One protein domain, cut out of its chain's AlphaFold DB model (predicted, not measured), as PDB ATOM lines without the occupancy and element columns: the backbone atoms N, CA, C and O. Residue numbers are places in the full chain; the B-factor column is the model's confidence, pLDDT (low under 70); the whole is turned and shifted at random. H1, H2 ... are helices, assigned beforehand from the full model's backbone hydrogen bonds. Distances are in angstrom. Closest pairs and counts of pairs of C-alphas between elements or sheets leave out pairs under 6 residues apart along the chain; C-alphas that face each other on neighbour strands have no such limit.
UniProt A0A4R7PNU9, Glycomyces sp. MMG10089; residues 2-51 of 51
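What this domain is: This is residues 2 to 51 of the 51 residues of a protein of Glycomyces sp. MMG10089 (UniProt A0A4R7PNU9). Little regular structure: two short helices, H1 and H2, meet at a corner near one end, a long link leads to the longer helix H3 towards the other end, and the tail, residues 37 to 51, runs back from H3 along the length and past H2. The printed part has 50 residues, 19 of them in three named helices, in the order H1, H2, H3, with no named strand; the class is all helix. It is loose, with a radius of gyration of the C-alphas of 12.2 A, and elongated, spanning 38 by 22 by 19 A.

How they stand to each other: H1, residues 3 to 6, and H2, residues 10 to 14, touch only at the corner by their tight link; their closest C-alphas, those of Ala 5 and Arg 13, are 5.1 A apart. H3, residues 27 to 36, is apart from both. Each O i to N i+4 pair is within hydrogen-bond range in H2 and H3; H1 is too short for such a pair.

Where its parts are: H1 begins at C-alpha 3 (64.952, 97.524, 124.222). H3, 14.3 A long, ends at C-alpha 36 (47.349, 92.779, 118.611).

The domain as a whole: The C-alphas farthest apart, of Arg 35 and Arg 51, are 40.3 A apart. The printed part has no cut. The link from H2 to H3 is long, 12 residues. Residues 48 to 51 have pLDDT under 70.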
ATOM      1  N   ASN A   2      64.702  94.719 128.288       88.44
ATOM      2  CA  ASN A   2      63.902  95.513 127.350       88.44
ATOM      3  C   ASN A   2      64.805  96.208 126.308       88.44
ATOM      4  O   ASN A   2      66.026  96.060 126.351       88.44
ATOM      5  N   GLU A   3      64.220  96.943 125.362       90.69
ATOM      6  CA  GLU A   3      64.952  97.524 124.222       90.69
ATOM      7  C   GLU A   3      65.673  98.844 124.567       90.69
ATOM      8  O   GLU A   3      66.401  99.398 123.741       90.69
ATOM      9  N   LEU A   4      65.508  99.368 125.788       92.75
ATOM     10  CA  LEU A   4      66.005 100.699 126.150       92.75
ATOM     11  C   LEU A   4      67.517 100.761 126.407       92.75
ATOM     12  O   LEU A   4      68.072 101.858 126.465       92.75
ATOM     13  N   ALA A   5      68.208  99.624 126.521       91.00
ATOM     14  CA  ALA A   5      69.663  99.593 126.704       91.00
ATOM     15  C   ALA A   5      70.424 100.270 125.543       91.00
ATOM     16  O   ALA A   5      71.479 100.864 125.764       91.00
ATOM     17  N   GLY A   6      69.867 100.218 124.325       89.81
ATOM     18  CA  GLY A   6      70.430 100.844 123.123       89.81
ATOM     19  C   GLY A   6      69.990 102.292 122.879       89.81
ATOM     20  O   GLY A   6      70.342 102.864 121.850       89.81
ATOM     21  N   ALA A   7      69.202 102.896 123.774       91.25
ATOM     22  CA  ALA A   7      68.703 104.252 123.574       91.25
ATOM     23  C   ALA A   7      69.815 105.306 123.724       91.25
ATOM     24  O   ALA A   7      70.654 105.228 124.622       91.25
ATOM     25  N   LEU A   8      69.775 106.351 122.889       90.69
ATOM     26  CA  LEU A   8      70.703 107.488 122.995       90.69
ATOM     27  C   LEU A   8      70.475 108.296 124.284       90.69
ATOM     28  O   LEU A   8      71.419 108.803 124.887       90.69
ATOM     29  N   SER A   9      69.217 108.399 124.721       90.38
ATOM     30  CA  SER A   9      68.841 109.152 125.917       90.38
ATOM     31  C   SER A   9      69.326 108.453 127.196       90.38
ATOM     32  O   SER A   9      68.949 107.303 127.446       90.38
ATOM     33  N   PRO A  10      70.108 109.133 128.060       89.69
ATOM     34  CA  PRO A  10      70.471 108.608 129.376       89.69
ATOM     35  C   PRO A  10      69.251 108.274 130.245       89.69
ATOM     36  O   PRO A  10      69.266 107.257 130.933       89.69
ATOM     37  N   TYR A  11      68.186 109.080 130.159       90.62
ATOM     38  CA  TYR A  11      66.928 108.843 130.872       90.62
ATOM     39  C   TYR A  11      66.315 107.491 130.487       90.62
ATOM     40  O   TYR A  11      66.000 106.682 131.349       90.62
ATOM     41  N   LEU A  12      66.229 107.193 129.187       92.19
ATOM     42  CA  LEU A  12      65.674 105.919 128.721       92.19
ATOM     43  C   LEU A  12      66.540 104.728 129.151       92.19
ATOM     44  O   LEU A  12      66.008 103.723 129.620       92.19
ATOM     45  N   ARG A  13      67.870 104.853 129.076       92.50
ATOM     46  CA  ARG A  13      68.791 103.794 129.526       92.50
ATOM     47  C   ARG A  13      68.650 103.473 131.013       92.50
ATOM     48  O   ARG A  13      68.804 102.314 131.389       92.50
ATOM     49  N   GLN A  14      68.299 104.451 131.849       91.44
ATOM     50  CA  GLN A  14      68.034 104.223 133.274       91.44
ATOM     51  C   GLN A  14      66.875 103.235 133.508       91.44
ATOM     52  O   GLN A  14      66.857 102.535 134.517       91.44
ATOM     53  N   HIS A  15      65.949 103.111 132.553       92.44
ATOM     54  CA  HIS A  15      64.824 102.176 132.601       92.44
ATOM     55  C   HIS A  15      65.110 100.817 131.930       92.44
ATOM     56  O   HIS A  15      64.212  99.974 131.847       92.44
ATOM     57  N   ALA A  16      66.339 100.553 131.470       92.12
ATOM     58  CA  ALA A  16      66.677  99.335 130.721       92.12
ATOM     59  C   ALA A  16      66.554  98.030 131.536       92.12
ATOM     60  O   ALA A  16      66.299  96.956 130.984       92.12
ATOM     61  N   ALA A  17      66.714  98.124 132.857       92.50
ATOM     62  CA  ALA A  17      66.597  96.995 133.780       92.50
ATOM     63  C   ALA A  17      65.162  96.758 134.285       92.50
ATOM     64  O   ALA A  17      64.920  95.792 135.006       92.50
ATOM     65  N   ASN A  18      64.204  97.617 133.919       90.81
ATOM     66  CA  ASN A  18      62.827  97.475 134.379       90.81
ATOM     67  C   ASN A  18      62.186  96.190 133.819       90.81
ATOM     68  O   ASN A  18      62.432  95.834 132.663       90.81
ATOM     69  N   PRO A  19      61.321  95.512 134.600       92.94
ATOM     70  CA  PRO A  19      60.679  94.264 134.179       92.94
ATOM     71  C   PRO A  19      59.659  94.473 133.050       92.94
ATOM     72  O   PRO A  19      59.343  93.539 132.319       92.94
ATOM     73  N   VAL A  20      59.160  95.701 132.889       92.75
ATOM     74  CA  VAL A  20      58.307  96.091 131.765       92.75
ATOM     75  C   VAL A  20      59.136  96.072 130.479       92.75
ATOM     76  O   VAL A  20      60.237  96.630 130.426       92.75
ATOM     77  N   ALA A  21      58.583  95.459 129.431       92.25
ATOM     78  CA  ALA A  21      59.163  95.404 128.091       92.25
ATOM     79  C   ALA A  21      59.058  96.766 127.374       92.25
ATOM     80  O   ALA A  21      58.400  96.896 126.346       92.25
ATOM     81  N   TRP A  22      59.673  97.800 127.953       93.94
ATOM     82  CA  TRP A  22      59.716  99.134 127.374       93.94
ATOM     83  C   TRP A  22      60.425  99.140 126.017       93.94
ATOM     84  O   TRP A  22      61.450  98.480 125.820       93.94
ATOM     85  N   ARG A  23      59.883  99.944 125.104       92.94
ATOM     86  CA  ARG A  23      60.396 100.182 123.754       92.94
ATOM     87  C   ARG A  23      60.433 101.686 123.506       92.94
ATOM     88  O   ARG A  23      59.707 102.436 124.159       92.94
ATOM     89  N   GLN A  24      61.288 102.131 122.591       93.19
ATOM     90  CA  GLN A  24      61.254 103.523 122.142       93.19
ATOM     91  C   GLN A  24      59.988 103.767 121.314       93.19
ATOM     92  O   GLN A  24      59.436 102.841 120.722       93.19
ATOM     93  N   TRP A  25      59.528 105.018 121.277       93.12
ATOM     94  CA  TRP A  25      58.434 105.401 120.392       93.12
ATOM     95  C   TRP A  25      58.836 105.166 118.932       93.12
ATOM     96  O   TRP A  25      59.855 105.696 118.482       93.12
ATOM     97  N   SER A  26      58.042 104.384 118.204       93.31
ATOM     98  CA  SER A  26      58.262 104.113 116.787       93.31
ATOM     99  C   SER A  26      56.952 103.735 116.078       93.31
ATOM    100  O   SER A  26      56.014 103.269 116.738       93.31
ATOM    101  N   PRO A  27      56.863 103.898 114.745       95.62
ATOM    102  CA  PRO A  27      55.713 103.432 113.966       95.62
ATOM    103  C   PRO A  27      55.444 101.930 114.130       95.62
ATOM    104  O   PRO A  27      54.292 101.506 114.165       95.62
ATOM    105  N   GLU A  28      56.489 101.120 114.296       94.62
ATOM    106  CA  GLU A  28      56.378  99.671 114.485       94.62
ATOM    107  C   GLU A  28      55.730  99.318 115.827       94.62
ATOM    108  O   GLU A  28      54.981  98.347 115.908       94.62
ATOM    109  N   ALA A  29      55.984 100.099 116.884       92.88
ATOM    110  CA  ALA A  29      55.330  99.905 118.178       92.88
ATOM    111  C   ALA A  29      53.820 100.191 118.103       92.88
ATOM    112  O   ALA A  29      53.034  99.491 118.742       92.88
ATOM    113  N   LEU A  30      53.421 101.179 117.294       94.31
ATOM    114  CA  LEU A  30      52.014 101.494 117.048       94.31
ATOM    115  C   LEU A  30      51.333 100.407 116.206       94.31
ATOM    116  O   LEU A  30      50.291  99.895 116.610       94.31
ATOM    117  N   ALA A  31      51.955 100.003 115.093       96.69
ATOM    118  CA  ALA A  31      51.446  98.929 114.242       96.69
ATOM    119  C   ALA A  31      51.303  97.610 115.017       96.69
ATOM    120  O   ALA A  31      50.346  96.870 114.823       96.69
ATOM    121  N   GLU A  32      52.227  97.311 115.935       94.94
ATOM    122  CA  GLU A  32      52.137  96.133 116.802       94.94
ATOM    123  C   GLU A  32      50.920  96.169 117.730       94.94
ATOM    124  O   GLU A  32      50.249  95.149 117.893       94.94
ATOM    125  N   ALA A  33      50.636  97.324 118.340       95.81
ATOM    126  CA  ALA A  33      49.481  97.495 119.215       95.81
ATOM    127  C   ALA A  33      48.164  97.325 118.442       95.81
ATOM    128  O   ALA A  33      47.273  96.621 118.912       95.81
ATOM    129  N   GLU A  34      48.089  97.880 117.228       96.88
ATOM    130  CA  GLU A  34      46.948  97.716 116.320       96.88
ATOM    131  C   GLU A  34      46.768  96.251 115.890       96.88
ATOM    132  O   GLU A  34      45.682  95.696 116.038       96.88
ATOM    133  N   ARG A  35      47.839  95.572 115.445       97.75
ATOM    134  CA  ARG A  35      47.784  94.148 115.049       97.75
ATOM    135  C   ARG A  35      47.335  93.227 116.180       97.75
ATOM    136  O   ARG A  35      46.766  92.172 115.914       97.75
ATOM    137  N   ARG A  36      47.673  93.572 117.422       96.94
ATOM    138  CA  ARG A  36      47.349  92.779 118.611       96.94
ATOM    139  C   ARG A  36      46.022  93.158 119.255       96.94
ATOM    140  O   ARG A  36      45.632  92.464 120.188       96.94
ATOM    141  N   ASP A  37      45.374  94.222 118.785       97.38
ATOM    142  CA  ASP A  37      44.155  94.785 119.369       97.38
ATOM    143  C   ASP A  37      44.297  95.045 120.882       97.38
ATOM    144  O   ASP A  37      43.502  94.605 121.714       97.38
ATOM    145  N   VAL A  38      45.389  95.716 121.263       96.44
ATOM    146  CA  VAL A  38      45.677  96.074 122.661       96.44
ATOM    147  C   VAL A  38      45.976  97.565 122.802       96.44
ATOM    148  O   VAL A  38      46.578  98.164 121.908       96.44
ATOM    149  N   PRO A  39      45.622  98.189 123.940       94.81
ATOM    150  CA  PRO A  39      45.947  99.587 124.180       94.81
ATOM    151  C   PRO A  39      47.461  99.803 124.285       94.81
ATOM    152  O   PRO A  39      48.196  98.980 124.839       94.81
ATOM    153  N   LEU A  40      47.922 100.961 123.808       94.25
ATOM    154  CA  LEU A  40      49.313 101.385 123.918       94.25
ATOM    155  C   LEU A  40      49.517 102.240 125.177       94.25
ATOM    156  O   LEU A  40      48.944 103.322 125.305       94.25
ATOM    157  N   LEU A  41      50.372 101.778 126.092       94.94
ATOM    158  CA  LEU A  41      50.805 102.576 127.239       94.94
ATOM    159  C   LEU A  41      51.975 103.478 126.834       94.94
ATOM    160  O   LEU A  41      53.088 102.999 126.620       94.94
ATOM    161  N   ILE A  42      51.735 104.788 126.784       94.38
ATOM    162  CA  ILE A  42      52.766 105.791 126.500       94.38
ATOM    163  C   ILE A  42      53.181 106.459 127.814       94.38
ATOM    164  O   ILE A  42      52.365 107.079 128.492       94.38
ATOM    165  N   SER A  43      54.463 106.348 128.165       93.06
ATOM    166  CA  SER A  43      55.066 107.049 129.302       93.06
ATOM    167  C   SER A  43      56.102 108.042 128.786       93.06
ATOM    168  O   SER A  43      57.070 107.652 128.135       93.06
ATOM    169  N   ILE A  44      55.880 109.331 129.048       92.00
ATOM    170  CA  ILE A  44      56.755 110.426 128.613       92.00
ATOM    171  C   ILE A  44      57.368 111.056 129.858       92.00
ATOM    172  O   ILE A  44      56.657 111.424 130.790       92.00
ATOM    173  N   GLY A  45      58.689 111.199 129.862       89.06
ATOM    174  CA  GLY A  45      59.418 111.853 130.939       89.06
ATOM    175  C   GLY A  45      60.771 112.361 130.464       89.06
ATOM    176  O   GLY A  45      61.203 112.086 129.344       89.06
ATOM    177  N   TYR A  46      61.423 113.132 131.322       86.31
ATOM    178  CA  TYR A  46      62.726 113.726 131.069       86.31
ATOM    179  C   TYR A  46      63.543 113.729 132.368       86.31
ATOM    180  O   TYR A  46      62.993 113.725 133.469       86.31
ATOM    181  N   SER A  47      64.871 113.730 132.253       76.44
ATOM    182  CA  SER A  47      65.792 113.555 133.387       76.44
ATOM    183  C   SER A  47      65.849 114.731 134.372       76.44
ATOM    184  O   SER A  47      66.536 114.625 135.383       76.44
ATOM    185  N   THR A  48      65.142 115.836 134.123       68.50
ATOM    186  CA  THR A  48      65.117 117.005 135.019       68.50
ATOM    187  C   THR A  48      63.822 117.155 135.822       68.50
ATOM    188  O   THR A  48      63.587 118.215 136.393       68.50
ATOM    189  N   CYS A  49      63.028 116.091 135.981       56.72
ATOM    190  CA  CYS A  49      61.908 116.052 136.933       56.72
ATOM    191  C   CYS A  49      62.365 115.916 138.408       56.72
ATOM    192  O   CYS A  49      61.921 115.014 139.115       56.72
ATOM    193  N   HIS A  50      63.273 116.774 138.881       58.50
ATOM    194  CA  HIS A  50      63.471 117.025 140.315       58.50
ATOM    195  C   HIS A  50      64.104 118.406 140.542       58.50
ATOM    196  O   HIS A  50      65.280 118.531 140.891       58.50
ATOM    197  N   ARG A  51      63.307 119.448 140.300       49.09
ATOM    198  CA  ARG A  51      63.268 120.671 141.107       49.09
ATOM    199  C   ARG A  51      61.827 121.127 141.235       49.09
ATOM    200  O   ARG A  51      61.076 120.901 140.260       49.09
TER     201      ARG A  51